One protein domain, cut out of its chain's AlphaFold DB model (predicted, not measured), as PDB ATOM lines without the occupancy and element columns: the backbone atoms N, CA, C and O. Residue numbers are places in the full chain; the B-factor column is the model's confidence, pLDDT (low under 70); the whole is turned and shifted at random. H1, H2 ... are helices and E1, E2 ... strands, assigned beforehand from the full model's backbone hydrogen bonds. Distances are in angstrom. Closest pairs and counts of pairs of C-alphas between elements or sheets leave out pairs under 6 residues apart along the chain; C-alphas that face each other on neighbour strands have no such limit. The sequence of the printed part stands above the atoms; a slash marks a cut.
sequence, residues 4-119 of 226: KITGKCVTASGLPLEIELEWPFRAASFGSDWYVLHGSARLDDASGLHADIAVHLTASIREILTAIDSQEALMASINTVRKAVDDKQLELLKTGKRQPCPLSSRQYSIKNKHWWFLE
ATOM      1  N   LYS A   4      25.854  70.166  17.916       93.56
ATOM      2  CA  LYS A   4      24.502  70.452  18.387       93.56
ATOM      3  C   LYS A   4      24.540  70.520  19.901       93.56
ATOM      4  O   LYS A   4      24.807  69.510  20.546       93.56
ATOM      5  N   ILE A   5      24.276  71.701  20.446       95.06
ATOM      6  CA  ILE A   5      24.122  71.893  21.886       95.06
ATOM      7  C   ILE A   5      22.632  71.946  22.184       95.06
ATOM      8  O   ILE A   5      21.931  72.796  21.638       95.06
ATOM      9  N   THR A   6      22.172  71.069  23.070       95.19
ATOM     10  CA  THR A   6      20.772  71.012  23.497       95.19
ATOM     11  C   THR A   6      20.675  71.294  24.988       95.19
ATOM     12  O   THR A   6      21.415  70.718  25.785       95.19
ATOM     13  N   GLY A   7      19.756  72.176  25.369       93.25
ATOM     14  CA  GLY A   7      19.483  72.517  26.759       93.25
ATOM     15  C   GLY A   7      17.993  72.689  27.008       93.25
ATOM     16  O   GLY A   7      17.266  73.210  26.161       93.25
ATOM     17  N   LYS A   8      17.539  72.264  28.187       94.69
ATOM     18  CA  LYS A   8      16.160  72.457  28.639       94.69
ATOM     19  C   LYS A   8      16.086  73.614  29.627       94.69
ATOM     20  O   LYS A   8      16.927  73.731  30.514       94.69
ATOM     21  N   CYS A   9      15.090  74.473  29.471       95.50
ATOM     22  CA  CYS A   9      14.884  75.647  30.312       95.50
ATOM     23  C   CYS A   9      13.392  75.972  30.432       95.50
ATOM     24  O   CYS A   9      12.547  75.306  29.840       95.50
ATOM     25  N   VAL A  10      13.057  77.001  31.209       96.94
ATOM     26  CA  VAL A  10      11.680  77.497  31.353       96.94
ATOM     27  C   VAL A  10      11.668  79.002  31.096       96.94
ATOM     28  O   VAL A  10      12.598  79.694  31.498       96.94
ATOM     29  N   THR A  11      10.666  79.547  30.414       97.94
ATOM     30  CA  THR A  11      10.519  81.008  30.245       97.94
ATOM     31  C   THR A  11       9.986  81.675  31.517       97.94
ATOM     32  O   THR A  11       9.492  80.998  32.421       97.94
ATOM     33  N   ALA A  12      10.035  83.006  31.616       96.69
ATOM     34  CA  ALA A  12       9.460  83.704  32.768       96.69
ATOM     35  C   ALA A  12       7.929  83.534  32.824       96.69
ATOM     36  O   ALA A  12       7.353  83.406  33.909       96.69
ATOM     37  N   SER A  13       7.279  83.441  31.658       95.81
ATOM     38  CA  SER A  13       5.856  83.099  31.538       95.81
ATOM     39  C   SER A  13       5.514  81.652  31.923       95.81
ATOM     40  O   SER A  13       4.346  81.366  32.166       95.81
ATOM     41  N   GLY A  14       6.501  80.757  32.054       95.44
ATOM     42  CA  GLY A  14       6.291  79.381  32.516       95.44
ATOM     43  C   GLY A  14       6.228  78.311  31.428       95.44
ATOM     44  O   GLY A  14       5.807  77.194  31.725       95.44
ATOM     45  N   LEU A  15       6.651  78.619  30.199       97.31
ATOM     46  CA  LEU A  15       6.721  77.646  29.108       97.31
ATOM     47  C   LEU A  15       8.018  76.825  29.210       97.31
ATOM     48  O   LEU A  15       9.099  77.421  29.221       97.31
ATOM     49  N   PRO A  16       7.950  75.484  29.277       96.88
ATOM     50  CA  PRO A  16       9.134  74.637  29.244       96.88
ATOM     51  C   PRO A  16       9.647  74.510  27.806       96.88
ATOM     52  O   PRO A  16       8.904  74.133  26.901       96.88
ATOM     53  N   LEU A  17      10.916  74.840  27.583       97.25
ATOM     54  CA  LEU A  17      11.535  74.827  26.262       97.25
ATOM     55  C   LEU A  17      12.733  73.883  26.225       97.25
ATOM     56  O   LEU A  17      13.609  73.942  27.087       97.25
ATOM     57  N   GLU A  18      12.815  73.098  25.159       96.88
ATOM     58  CA  GLU A  18      14.042  72.455  24.703       96.88
ATOM     59  C   GLU A  18      14.634  73.303  23.573       96.88
ATOM     60  O   GLU A  18      14.014  73.483  22.523       96.88
ATOM     61  N   ILE A  19      15.820  73.866  23.801       97.56
ATOM     62  CA  ILE A  19      16.532  74.679  22.816       97.56
ATOM     63  C   ILE A  19      17.719  73.872  22.295       97.56
ATOM     64  O   ILE A  19      18.597  73.490  23.064       97.56
ATOM     65  N   GLU A  20      17.754  73.656  20.983       97.56
ATOM     66  CA  GLU A  20      18.887  73.078  20.254       97.56
ATOM     67  C   GLU A  20      19.549  74.176  19.411       97.56
ATOM     68  O   GLU A  20      18.860  74.903  18.695       97.56
ATOM     69  N   LEU A  21      20.876  74.298  19.479       97.50
ATOM     70  CA  LEU A  21      21.670  75.291  18.750       97.50
ATOM     71  C   LEU A  21      22.787  74.611  17.948       97.50
ATOM     72  O   LEU A  21      23.519  73.770  18.469       97.50
ATOM     73  N   GLU A  22      22.958  75.017  16.688       96.31
ATOM     74  CA  GLU A  22      24.039  74.575  15.796       96.31
ATOM     75  C   GLU A  22      25.333  75.359  16.070       96.31
ATOM     76  O   GLU A  22      25.745  76.226  15.296       96.31
ATOM     77  N   TRP A  23      25.972  75.068  17.197       94.44
ATOM     78  CA  TRP A  23      27.095  75.823  17.738       94.44
ATOM     79  C   TRP A  23      28.410  75.641  16.948       94.44
ATOM     80  O   TRP A  23      28.679  74.545  16.431       94.44
ATOM     81  N   PRO A  24      29.278  76.674  16.865       94.50
ATOM     82  CA  PRO A  24      29.084  78.072  17.275       94.50
ATOM     83  C   PRO A  24      28.480  78.954  16.169       94.50
ATOM     84  O   PRO A  24      28.182  78.484  15.068       94.50
ATOM     85  N   PHE A  25      28.335  80.254  16.456       93.81
ATOM     86  CA  PHE A  25      27.974  81.278  15.467       93.81
ATOM     87  C   PHE A  25      28.857  81.215  14.213       93.81
ATOM     88  O   PHE A  25      30.064  80.983  14.277       93.81
ATOM     89  N   ARG A  26      28.256  81.500  13.055       90.81
ATOM     90  CA  ARG A  26      28.925  81.488  11.747       90.81
ATOM     91  C   ARG A  26      28.705  82.795  11.023       90.81
ATOM     92  O   ARG A  26      27.626  83.363  11.117       90.81
ATOM     93  N   ALA A  27      29.697  83.238  10.261       87.94
ATOM     94  CA  ALA A  27      29.486  84.338   9.330       87.94
ATOM     95  C   ALA A  27      28.370  83.965   8.341       87.94
ATOM     96  O   ALA A  27      28.346  82.847   7.812       87.94
ATOM     97  N   ALA A  28      27.438  84.884   8.112       82.88
ATOM     98  CA  ALA A  28      26.397  84.693   7.119       82.88
ATOM     99  C   ALA A  28      27.017  84.578   5.716       82.88
ATOM    100  O   ALA A  28      27.946  85.304   5.354       82.88
ATOM    101  N   SER A  29      26.518  83.641   4.913       68.69
ATOM    102  CA  SER A  29      26.935  83.519   3.516       68.69
ATOM    103  C   SER A  29      26.405  84.724   2.727       68.69
ATOM    104  O   SER A  29      25.244  85.082   2.896       68.69
ATOM    105  N   PHE A  30      27.234  85.302   1.850       56.03
ATOM    106  CA  PHE A  30      26.930  86.438   0.954       56.03
ATOM    107  C   PHE A  30      26.998  87.853   1.561       56.03
ATOM    108  O   PHE A  30      26.001  88.563   1.646       56.03
ATOM    109  N   GLY A  31      28.220  88.305   1.872       54.34
ATOM    110  CA  GLY A  31      28.575  89.735   1.896       54.34
ATOM    111  C   GLY A  31      27.954  90.575   3.011       54.34
ATOM    112  O   GLY A  31      27.957  91.798   2.917       54.34
ATOM    113  N   SER A  32      27.407  89.939   4.043       63.50
ATOM    114  CA  SER A  32      26.805  90.626   5.178       63.50
ATOM    115  C   SER A  32      27.681  90.455   6.420       63.50
ATOM    116  O   SER A  32      28.097  89.334   6.707       63.50
ATOM    117  N   ASP A  33      27.901  91.524   7.187       68.00
ATOM    118  CA  ASP A  33      28.764  91.532   8.387       68.00
ATOM    119  C   ASP A  33      28.119  90.876   9.627       68.00
ATOM    120  O   ASP A  33      28.487  91.151  10.772       68.00
ATOM    121  N   TRP A  34      27.118  90.017   9.423       79.19
ATOM    122  CA  TRP A  34      26.363  89.384  10.500       79.19
ATOM    123  C   TRP A  34      26.862  87.971  10.767       79.19
ATOM    124  O   TRP A  34      27.199  87.214   9.852       79.19
ATOM    125  N   TYR A  35      26.825  87.595  12.041       91.25
ATOM    126  CA  TYR A  35      26.981  86.211  12.456       91.25
ATOM    127  C   TYR A  35      25.607  85.630  12.787       91.25
ATOM    128  O   TYR A  35      24.764  86.290  13.396       91.25
ATOM    129  N   VAL A  36      25.381  84.384  12.393       93.50
ATOM    130  CA  VAL A  36      24.134  83.662  12.610       93.50
ATOM    131  C   VAL A  36      24.398  82.365  13.357       93.50
ATOM    132  O   VAL A  36      25.385  81.670  13.105       93.50
ATOM    133  N   LEU A  37      23.500  82.046  14.278       95.38
ATOM    134  CA  LEU A  37      23.418  80.760  14.946       95.38
ATOM    135  C   LEU A  37      22.028  80.189  14.684       95.38
ATOM    136  O   LEU A  37      21.022  80.757  15.106       95.38
ATOM    137  N   HIS A  38      21.963  79.093  13.937       96.19
ATOM    138  CA  HIS A  38      20.705  78.396  13.704       96.19
ATOM    139  C   HIS A  38      20.373  77.475  14.871       96.19
ATOM    140  O   HIS A  38      21.263  77.005  15.580       96.19
ATOM    141  N   GLY A  39      19.090  77.198  15.045       96.56
ATOM    142  CA  GLY A  39      18.623  76.261  16.048       96.56
ATOM    143  C   GLY A  39      17.121  76.058  15.992       96.56
ATOM    144  O   GLY A  39      16.454  76.507  15.056       96.56
ATOM    145  N   SER A  40      16.593  75.432  17.034       97.25
ATOM    146  CA  SER A  40      15.160  75.276  17.255       97.25
ATOM    147  C   SER A  40      14.822  75.477  18.728       97.25
ATOM    148  O   SER A  40      15.569  75.024  19.593       97.25
ATOM    149  N   ALA A  41      13.683  76.107  19.004       97.69
ATOM    150  CA  ALA A  41      13.079  76.180  20.329       97.69
ATOM    151  C   ALA A  41      11.774  75.382  20.316       97.69
ATOM    152  O   ALA A  41      10.815  75.775  19.652       97.69
ATOM    153  N   ARG A  42      11.743  74.246  21.010       97.19
ATOM    154  CA  ARG A  42      10.603  73.326  21.055       97.19
ATOM    155  C   ARG A  42       9.899  73.421  22.398       97.19
ATOM    156  O   ARG A  42      10.561  73.451  23.430       97.19
ATOM    157  N   LEU A  43       8.570  73.434  22.381       96.75
ATOM    158  CA  LEU A  43       7.766  73.310  23.591       96.75
ATOM    159  C   LEU A  43       7.854  71.869  24.110       96.75
ATOM    160  O   LEU A  43       7.531  70.916  23.399       96.75
ATOM    161  N   ASP A  44       8.310  71.716  25.346       93.06
ATOM    162  CA  ASP A  44       8.600  70.420  25.968       93.06
ATOM    163  C   ASP A  44       7.350  69.838  26.657       93.06
ATOM    164  O   ASP A  44       7.316  69.625  27.866       93.06
ATOM    165  N   ASP A  45       6.275  69.656  25.883       89.12
ATOM    166  CA  ASP A  45       4.967  69.163  26.353       89.12
ATOM    167  C   ASP A  45       4.328  68.118  25.415       89.12
ATOM    168  O   ASP A  45       3.124  67.869  25.463       89.12
ATOM    169  N   ALA A  46       5.135  67.522  24.532       86.50
ATOM    170  CA  ALA A  46       4.729  66.567  23.496       86.50
ATOM    171  C   ALA A  46       3.758  67.099  22.414       86.50
ATOM    172  O   ALA A  46       3.396  66.347  21.509       86.50
ATOM    173  N   SER A  47       3.389  68.389  22.417       90.12
ATOM    174  CA  SER A  47       2.542  68.991  21.368       90.12
ATOM    175  C   SER A  47       3.200  69.022  19.980       90.12
ATOM    176  O   SER A  47       2.516  69.135  18.956       90.12
ATOM    177  N   GLY A  48       4.536  68.952  19.940       92.81
ATOM    178  CA  GLY A  48       5.345  69.105  18.730       92.81
ATOM    179  C   GLY A  48       5.478  70.553  18.247       92.81
ATOM    180  O   GLY A  48       6.042  70.787  17.175       92.81
ATOM    181  N   LEU A  49       4.974  71.528  19.014       96.56
ATOM    182  CA  LEU A  49       5.114  72.944  18.693       96.56
ATOM    183  C   LEU A  49       6.568  73.390  18.862       96.56
ATOM    184  O   LEU A  49       7.207  73.123  19.879       96.56
ATOM    185  N   HIS A  50       7.097  74.075  17.857       96.56
ATOM    186  CA  HIS A  50       8.449  74.610  17.871       96.56
ATOM    187  C   HIS A  50       8.579  75.843  16.976       96.56
ATOM    188  O   HIS A  50       7.762  76.094  16.092       96.56
ATOM    189  N   ALA A  51       9.647  76.598  17.189       97.44
ATOM    190  CA  ALA A  51      10.134  77.591  16.251       97.44
ATOM    191  C   ALA A  51      11.527  77.175  15.780       97.44
ATOM    192  O   ALA A  51      12.440  77.037  16.596       97.44
ATOM    193  N   ASP A  52      11.709  77.024  14.472       97.56
ATOM    194  CA  ASP A  52      13.046  77.088  13.889       97.56
ATOM    195  C   ASP A  52      13.538  78.526  14.009       97.56
ATOM    196  O   ASP A  52      12.843  79.458  13.604       97.56
ATOM    197  N   ILE A  53      14.734  78.722  14.547       97.06
ATOM    198  CA  ILE A  53      15.262  80.047  14.874       97.06
ATOM    199  C   ILE A  53      16.585  80.324  14.163       97.06
ATOM    200  O   ILE A  53      17.397  79.433  13.904       97.06
ATOM    201  N   ALA A  54      16.803  81.596  13.857       95.88
ATOM    202  CA  ALA A  54      18.103  82.157  13.530       95.88
ATOM    203  C   ALA A  54      18.422  83.225  14.573       95.88
ATOM    204  O   ALA A  54      17.813  84.293  14.571       95.88
ATOM    205  N   VAL A  55      19.364  82.958  15.473       96.31
ATOM    206  CA  VAL A  55      19.889  83.993  16.360       96.31
ATOM    207  C   VAL A  55      20.856  84.852  15.555       96.31
ATOM    208  O   VAL A  55      21.869  84.357  15.059       96.31
ATOM    209  N   HIS A  56      20.531  86.132  15.396       93.69
ATOM    210  CA  HIS A  56      21.348  87.076  14.634       93.69
ATOM    211  C   HIS A  56      22.213  87.882  15.593       93.69
ATOM    212  O   HIS A  56      21.707  88.742  16.313       93.69
ATOM    213  N   LEU A  57      23.516  87.619  15.590       92.44
ATOM    214  CA  LEU A  57      24.476  88.387  16.364       92.44
ATOM    215  C   LEU A  57      24.778  89.695  15.635       92.44
ATOM    216  O   LEU A  57      25.345  89.706  14.539       92.44
ATOM    217  N   THR A  58      24.393  90.803  16.263       90.19
ATOM    218  CA  THR A  58      24.656  92.135  15.718       90.19
ATOM    219  C   THR A  58      26.125  92.536  15.810       90.19
ATOM    220  O   THR A  58      26.810  92.142  16.753       90.19
ATOM    221  N   ALA A  59      26.598  93.377  14.881       87.94
ATOM    222  CA  ALA A  59      27.971  93.898  14.894       87.94
ATOM    223  C   ALA A  59      28.337  94.542  16.245       87.94
ATOM    224  O   ALA A  59      29.371  94.223  16.826       87.94
ATOM    225  N   SER A  60      27.426  95.334  16.824       88.75
ATOM    226  CA  SER A  60      27.631  95.951  18.140       88.75
ATOM    227  C   SER A  60      27.831  94.939  19.269       88.75
ATOM    228  O   SER A  60      28.601  95.186  20.186       88.75
ATOM    229  N   ILE A  61      27.140  93.794  19.232       91.81
ATOM    230  CA  ILE A  61      27.321  92.756  20.258       91.81
ATOM    231  C   ILE A  61      28.571  91.931  19.968       91.81
ATOM    232  O   ILE A  61      29.271  91.535  20.895       91.81
ATOM    233  N   ARG A  62      28.905  91.713  18.692       90.88
ATOM    234  CA  ARG A  62      30.152  91.055  18.298       90.88
ATOM    235  C   ARG A  62      31.385  91.786  18.834       90.88
ATOM    236  O   ARG A  62      32.340  91.109  19.201       90.88
ATOM    237  N   GLU A  63      31.359  93.117  18.885       89.94
ATOM    238  CA  GLU A  63      32.425  93.943  19.476       89.94
ATOM    239  C   GLU A  63      32.532  93.796  21.003       89.94
ATOM    240  O   GLU A  63      33.607  93.987  21.565       89.94
ATOM    241  N   ILE A  64      31.429  93.454  21.672       89.94
ATOM    242  CA  ILE A  64      31.355  93.304  23.133       89.94
ATOM    243  C   ILE A  64      31.785  91.901  23.565       89.94
ATOM    244  O   ILE A  64      32.455  91.743  24.584       89.94
ATOM    245  N   LEU A  65      31.402  90.878  22.798       90.38
ATOM    246  CA  LEU A  65      31.740  89.492  23.090       90.38
ATOM    247  C   LEU A  65      33.234  89.229  22.883       90.38
ATOM    248  O   LEU A  65      33.774  89.446  21.796       90.38
ATOM    249  N   THR A  66      33.867  88.630  23.893       88.56
ATOM    250  CA  THR A  66      35.263  88.170  23.821       88.56
ATOM    251  C   THR A  66      35.480  87.202  22.654       88.56
ATOM    252  O   THR A  66      36.471  87.302  21.931       88.56
ATOM    253  N   ALA A  67      34.538  86.278  22.444       91.56
ATOM    254  CA  ALA A  67      34.548  85.334  21.334       91.56
ATOM    255  C   ALA A  67      33.124  84.877  20.975       91.56
ATOM    256  O   ALA A  67      32.233  84.844  21.829       91.56
ATOM    257  N   ILE A  68      32.917  84.509  19.708       91.12
ATOM    258  CA  ILE A  68      31.613  84.067  19.175       91.12
ATOM    259  C   ILE A  68      31.241  82.634  19.582       91.12
ATOM    260  O   ILE A  68      30.101  82.222  19.405       91.12
ATOM    261  N   ASP A  69      32.199  81.884  20.116       91.88
ATOM    262  CA  ASP A  69      32.074  80.530  20.656       91.88
ATOM    263  C   ASP A  69      32.224  80.503  22.192       91.88
ATOM    264  O   ASP A  69      32.337  79.437  22.797       91.88
ATOM    265  N   SER A  70      32.180  81.672  22.841       93.75
ATOM    266  CA  SER A  70      32.263  81.792  24.298       93.75
ATOM    267  C   SER A  70      30.994  81.313  25.016       93.75
ATOM    268  O   SER A  70      29.884  81.370  24.484       93.75
ATOM    269  N   GLN A  71      31.139  80.922  26.286       93.00
ATOM    270  CA  GLN A  71      30.005  80.564  27.146       93.00
ATOM    271  C   GLN A  71      29.027  81.736  27.344       93.00
ATOM    272  O   GLN A  71      27.820  81.523  27.433       93.00
ATOM    273  N   GLU A  72      29.527  82.977  27.363       93.88
ATOM    274  CA  GLU A  72      28.685  84.177  27.418       93.88
ATOM    275  C   GLU A  72      27.802  84.300  26.171       93.88
ATOM    276  O   GLU A  72      26.604  84.548  26.292       93.88
ATOM    277  N   ALA A  73      28.360  84.062  24.979       95.06
ATOM    278  CA  ALA A  73      27.600  84.078  23.733       95.06
ATOM    279  C   ALA A  73      26.520  82.980  23.707       95.06
ATOM    280  O   ALA A  73      25.404  83.224  23.238       95.06
ATOM    281  N   LEU A  74      26.817  81.793  24.249       95.75
ATOM    282  CA  LEU A  74      25.854  80.695  24.359       95.75
ATOM    283  C   LEU A  74      24.705  81.060  25.310       95.75
ATOM    284  O   LEU A  74      23.537  80.969  24.932       95.75
ATOM    285  N   MET A  75      25.034  81.543  26.512       95.81
ATOM    286  CA  MET A  75      24.056  82.004  27.504       95.81
ATOM    287  C   MET A  75      23.166  83.120  26.942       95.81
ATOM    288  O   MET A  75      21.939  83.045  27.040       95.81
ATOM    289  N   ALA A  76      23.766  84.123  26.295       95.81
ATOM    290  CA  ALA A  76      23.030  85.231  25.701       95.81
ATOM    291  C   ALA A  76      22.096  84.760  24.579       95.81
ATOM    292  O   ALA A  76      20.979  85.263  24.457       95.81
ATOM    293  N   SER A  77      22.511  83.761  23.795       96.94
ATOM    294  CA  SER A  77      21.681  83.164  22.742       96.94
ATOM    295  C   SER A  77      20.463  82.448  23.322       96.94
ATOM    296  O   SER A  77      19.341  82.725  22.899       96.94
ATOM    297  N   ILE A  78      20.656  81.602  24.339       97.56
ATOM    298  CA  ILE A  78      19.563  80.895  25.030       97.56
ATOM    299  C   ILE A  78      18.553  81.898  25.605       97.56
ATOM    300  O   ILE A  78      17.348  81.784  25.379       97.56
ATOM    301  N   ASN A  79      19.035  82.931  26.294       97.69
ATOM    302  CA  ASN A  79      18.166  83.926  26.919       97.69
ATOM    303  C   ASN A  79      17.495  84.870  25.916       97.69
ATOM    304  O   ASN A  79      16.381  85.329  26.167       97.69
ATOM    305  N   THR A  80      18.111  85.109  24.756       97.69
ATOM    306  CA  THR A  80      17.472  85.832  23.646       97.69
ATOM    307  C   THR A  80      16.267  85.061  23.126       97.69
ATOM    308  O   THR A  80      15.210  85.655  22.942       97.69
ATOM    309  N   VAL A  81      16.381  83.738  22.983       98.00
ATOM    310  CA  VAL A  81      15.263  82.875  22.582       98.00
ATOM    311  C   VAL A  81      14.156  82.880  23.633       98.00
ATOM    312  O   VAL A  81      13.004  83.139  23.292       98.00
ATOM    313  N   ARG A  82      14.491  82.674  24.914       97.81
ATOM    314  CA  ARG A  82      13.507  82.719  26.012       97.81
ATOM    315  C   ARG A  82      12.774  84.060  26.061       97.81
ATOM    316  O   ARG A  82      11.549  84.093  26.139       97.81
ATOM    317  N   LYS A  83      13.517  85.165  25.930       96.88
ATOM    318  CA  LYS A  83      12.946  86.511  25.861       96.88
ATOM    319  C   LYS A  83      12.055  86.697  24.636       96.88
ATOM    320  O   LYS A  83      10.987  87.273  24.766       96.88
ATOM    321  N   ALA A  84      12.462  86.214  23.466       97.06
ATOM    322  CA  ALA A  84      11.658  86.334  22.255       97.06
ATOM    323  C   ALA A  84      10.340  85.544  22.362       97.06
ATOM    324  O   ALA A  84       9.329  85.977  21.816       97.06
ATOM    325  N   VAL A  85      10.315  84.432  23.106       97.06
ATOM    326  CA  VAL A  85       9.064  83.746  23.464       97.06
ATOM    327  C   VAL A  85       8.218  84.598  24.418       97.06
ATOM    328  O   VAL A  85       7.049  84.836  24.127       97.06
ATOM    329  N   ASP A  86       8.787  85.121  25.511       96.62
ATOM    330  CA  ASP A  86       8.038  85.954  26.475       96.62
ATOM    331  C   ASP A  86       7.501  87.263  25.873       96.62
ATOM    332  O   ASP A  86       6.365  87.656  26.135       96.62
ATOM    333  N   ASP A  87       8.287  87.920  25.015       95.25
ATOM    334  CA  ASP A  87       7.900  89.130  24.276       95.25
ATOM    335  C   ASP A  87       6.939  88.804  23.108       95.25
ATOM    336  O   ASP A  87       6.487  89.692  22.365       95.25
ATOM    337  N   LYS A  88       6.609  87.516  22.935       95.44
ATOM    338  CA  LYS A  88       5.716  86.977  21.908       95.44
ATOM    339  C   LYS A  88       6.183  87.295  20.488       95.44
ATOM    340  O   LYS A  88       5.384  87.622  19.617       95.44
ATOM    341  N   GLN A  89       7.490  87.332  20.278       93.94
ATOM    342  CA  GLN A  89       8.119  87.571  18.978       93.94
ATOM    343  C   GLN A  89       8.285  86.277  18.183       93.94
ATOM    344  O   GLN A  89       8.298  86.329  16.959       93.94
ATOM    345  N   LEU A  90       8.391  85.136  18.868       95.06
ATOM    346  CA  LEU A  90       8.408  83.820  18.236       95.06
ATOM    347  C   LEU A  90       7.009  83.215  18.209       95.06
ATOM    348  O   LEU A  90       6.273  83.280  19.193       95.06
ATOM    349  N   GLU A  91       6.652  82.608  17.089       94.19
ATOM    350  CA  GLU A  91       5.456  81.789  16.926       94.19
ATOM    351  C   GLU A  91       5.842  80.309  17.019       94.19
ATOM    352  O   GLU A  91       6.725  79.847  16.294       94.19
ATOM    353  N   LEU A  92       5.202  79.546  17.906       94.81
ATOM    354  CA  LEU A  92       5.454  78.108  18.025       94.81
ATOM    355  C   LEU A  92       4.472  77.350  17.126       94.81
ATOM    356  O   LEU A  92       3.265  77.367  17.354       94.81
ATOM    357  N   LEU A  93       4.997  76.681  16.103       93.06
ATOM    358  CA  LEU A  93       4.237  76.019  15.044       93.06
ATOM    359  C   LEU A  93       4.611  74.536  14.942       93.06
ATOM    360  O   LEU A  93       5.669  74.108  15.388       93.06
ATOM    361  N   LYS A  94       3.762  73.725  14.299       88.88
ATOM    362  CA  LYS A  94       4.127  72.338  13.941       88.88
ATOM    363  C   LYS A  94       5.118  72.273  12.780       88.88
ATOM    364  O   LYS A  94       5.855  71.305  12.635       88.88
ATOM    365  N   THR A  95       5.083  73.268  11.904       85.12
ATOM    366  CA  THR A  95       6.000  73.442  10.778       85.12
ATOM    367  C   THR A  95       5.971  74.916  10.415       85.12
ATOM    368  O   THR A  95       4.892  75.502  10.316       85.12
ATOM    369  N   GLY A  96       7.133  75.522  10.217       84.38
ATOM    370  CA  GLY A  96       7.230  76.944   9.925       84.38
ATOM    371  C   GLY A  96       8.508  77.279   9.179       84.38
ATOM    372  O   GLY A  96       9.386  76.440   8.994       84.38
ATOM    373  N   LYS A  97       8.604  78.529   8.728       90.19
ATOM    374  CA  LYS A  97       9.885  79.073   8.274       90.19
ATOM    375  C   LYS A  97      10.721  79.454   9.488       90.19
ATOM    376  O   LYS A  97      10.179  79.797  10.536       90.19
ATOM    377  N   ARG A  98      12.040  79.457   9.303       94.56
ATOM    378  CA  ARG A  98      12.977  79.946  10.310       94.56
ATOM    379  C   ARG A  98      12.671  81.403  10.666       94.56
ATOM    380  O   ARG A  98      12.559  82.245   9.775       94.56
ATOM    381  N   GLN A  99      12.557  81.677  11.958       96.19
ATOM    382  CA  GLN A  99      12.210  82.976  12.517       96.19
ATOM    383  C   GLN A  99      13.462  83.695  13.037       96.19
ATOM    384  O   GLN A  99      14.335  83.061  13.641       96.19
ATOM    385  N   PRO A 100      13.587  85.010  12.810       94.69
ATOM    386  CA  PRO A 100      14.723  85.778  13.297       94.69
ATOM    387  C   PRO A 100      14.612  86.033  14.806       94.69
ATOM    388  O   PRO A 100      13.566  86.426  15.312       94.69
ATOM    389  N   CYS A 101      15.726  85.878  15.516       95.19
ATOM    390  CA  CYS A 101      15.864  86.166  16.939       95.19
ATOM    391  C   CYS A 101      17.082  87.091  17.144       95.19
ATOM    392  O   CYS A 101      18.217  86.620  17.249       95.19
ATOM    393  N   PRO A 102      16.915  88.424  17.085       93.62
ATOM    394  CA  PRO A 102      18.050  89.339  17.102       93.62
ATOM    395  C   PRO A 102      18.703  89.409  18.490       93.62
ATOM    396  O   PRO A 102      18.070  89.815  19.465       93.62
ATOM    397  N   LEU A 103      19.996  89.081  18.551       94.44
ATOM    398  CA  LEU A 103      20.876  89.302  19.697       94.44
ATOM    399  C   LEU A 103      21.590  90.649  19.514       94.44
ATOM    400  O   LEU A 103      22.585  90.781  18.790       94.44
ATOM    401  N   SER A 104      21.027  91.675  20.145       91.56
ATOM    402  CA  SER A 104      21.320  93.084  19.882       91.56
ATOM    403  C   SER A 104      21.632  93.878  21.147       91.56
ATOM    404  O   SER A 104      21.415  93.425  22.269       91.56
ATOM    405  N   SER A 105      22.071  95.126  20.967       89.50
ATOM    406  CA  SER A 105      22.271  96.091  22.056       89.50
ATOM    407  C   SER A 105      20.999  96.407  22.854       89.50
ATOM    408  O   SER A 105      21.090  96.992  23.927       89.50
ATOM    409  N   ARG A 106      19.811  95.977  22.402       89.38
ATOM    410  CA  ARG A 106      18.582  96.043  23.211       89.38
ATOM    411  C   ARG A 106      18.613  95.092  24.407       89.38
ATOM    412  O   ARG A 106      17.936  95.368  25.389       89.38
ATOM    413  N   GLN A 107      19.383  94.006  24.325       91.88
ATOM    414  CA  GLN A 107      19.567  93.052  25.419       91.88
ATOM    415  C   GLN A 107      20.883  93.266  26.180       91.88
ATOM    416  O   GLN A 107      21.198  92.467  27.052       91.88
ATOM    417  N   TYR A 108      21.670  94.308  25.888       92.00
ATOM    418  CA  TYR A 108      22.934  94.561  26.586       92.00
ATOM    419  C   TYR A 108      23.111  96.042  26.921       92.00
ATOM    420  O   TYR A 108      23.126  96.905  26.046       92.00
ATOM    421  N   SER A 109      23.323  96.347  28.200       88.81
ATOM    422  CA  SER A 109      23.659  97.697  28.644       88.81
ATOM    423  C   SER A 109      25.150  97.958  28.460       88.81
ATOM    424  O   SER A 109      25.954  97.581  29.308       88.81
ATOM    425  N   ILE A 110      25.530  98.668  27.392       86.06
ATOM    426  CA  ILE A 110      26.933  99.063  27.140       86.06
ATOM    427  C   ILE A 110      27.489  99.898  28.301       86.06
ATOM    428  O   ILE A 110      28.615  99.690  28.745       86.06
ATOM    429  N   LYS A 111      26.671 100.814  28.835       86.62
ATOM    430  CA  LYS A 111      27.051 101.696  29.946       86.62
ATOM    431  C   LYS A 111      27.392 100.913  31.214       86.62
ATOM    432  O   LYS A 111      28.364 101.241  31.888       86.62
ATOM    433  N   ASN A 112      26.586  99.906  31.542       86.94
ATOM    434  CA  ASN A 112      26.716  99.165  32.797       86.94
ATOM    435  C   ASN A 112      27.417  97.807  32.623       86.94
ATOM    436  O   ASN A 112      27.649  97.124  33.616       86.94
ATOM    437  N   LYS A 113      27.741  97.426  31.382       89.06
ATOM    438  CA  LYS A 113      28.413  96.184  30.983       89.06
ATOM    439  C   LYS A 113      27.716  94.908  31.468       89.06
ATOM    440  O   LYS A 113      28.360  94.018  32.012       89.06
ATOM    441  N   HIS A 114      26.397  94.823  31.293       88.62
ATOM    442  CA  HIS A 114      25.627  93.625  31.641       88.62
ATOM    443  C   HIS A 114      24.508  93.353  30.633       88.62
ATOM    444  O   HIS A 114      23.987  94.274  29.996       88.62
ATOM    445  N   TRP A 115      24.097  92.090  30.547       92.44
ATOM    446  CA  TRP A 115      22.909  91.666  29.808       92.44
ATOM    447  C   TRP A 115      21.626  92.181  30.460       92.44
ATOM    448  O   TRP A 115      21.581  92.398  31.663       92.44
ATOM    449  N   TRP A 116      20.569  92.389  29.693       91.31
ATOM    450  CA  TRP A 116      19.271  92.830  30.186       91.31
ATOM    451  C   TRP A 116      18.164  92.134  29.397       91.31
ATOM    452  O   TRP A 116      17.771  92.579  28.320       91.31
ATOM    453  N   PHE A 117      17.655  91.033  29.951       94.81
ATOM    454  CA  PHE A 117      16.534  90.292  29.367       94.81
ATOM    455  C   PHE A 117      15.212  90.582  30.092       94.81
ATOM    456  O   PHE A 117      14.208  90.894  29.445       94.81
ATOM    457  N   LEU A 118      15.243  90.540  31.427       94.44
ATOM    458  CA  LEU A 118      14.127  90.802  32.335       94.44
ATOM    459  C   LEU A 118      14.643  91.469  33.630       94.44
ATOM    460  O   LEU A 118      15.837  91.422  33.930       94.44
ATOM    461  N   GLU A 119      13.735  92.067  34.402       93.69
ATOM    462  CA  GLU A 119      13.938  92.430  35.809       93.69
ATOM    463  C   GLU A 119      12.791  91.833  36.648       93.69
ATOM    464  O   GLU A 119      11.715  92.421  36.749       93.69
TER     465      GLU A 119
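What this domain is: This is residues 4 to 119 of the 226 residues of an uncharacterized protein of Koribacter versatilis (strain Ellin345) (UniProt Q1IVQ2). A strongly twisted sheet of five strands curls round one long helix, H2, making two layers, a sheet with a helix on one face, while the small helix H1 sits at one end. Residues 104 to 119, with no named element, pass H2 on its side away from E3 and E4. The printed part has 116 residues, with elements in the order E1 E2 E3 E4 H1 H2 E5; the sheet, E1 E2 E3 E4 E5, is mixed, and the class is mixed, helices and strands. It is compact, with a radius of gyration of the C-alphas of 13.7 A and spans of 39 by 36 by 21 A.

Where its parts are: Find C-alpha 4 at (24.502, 70.452, 18.387), where E1, residues 4 to 10, begins. Next come E2, residues 16 to 23, E3, residues 35 to 43 and 25.7 A long, E4, residues 50 to 57, and H1, residues 59 to 64. H2, residues 71 to 86, runs 22.6 A. E5, residues 99 to 103, ends at C-alpha 103, (20.876, 89.302, 19.697).

How they stand to each other: E1 to E4 form a meander, each strand the antiparallel neighbour of the one before; look for N 7 and O 19, N 20 and O 40, each 2.9 A, and N 39 and O 53, 3.0 A, within hydrogen-bond range. E5 is parallel to E4, with N 101 and O 54 at 2.8 A. E4, H1, H2 and E5 make a strand-helix-strand unit, parallel neighbour strands with helices between, its crossover left-handed. H2 is on the sheet; its closest C-alphas with E5 are Thr 80 and Leu 103, 6.3 A. H1 only grazes the sheet, with residues 59 to 62. Every O i to N i+4 pair is within range in H2, 1 of 2 in H1.

The domain as a whole: The farthest C-alphas, Ala 46 and Lys 111, are 42.1 A apart. The printed part has no cut; the links E2 to E3 and H2 to E5 are long. Residues 29 to 33 have pLDDT under 70.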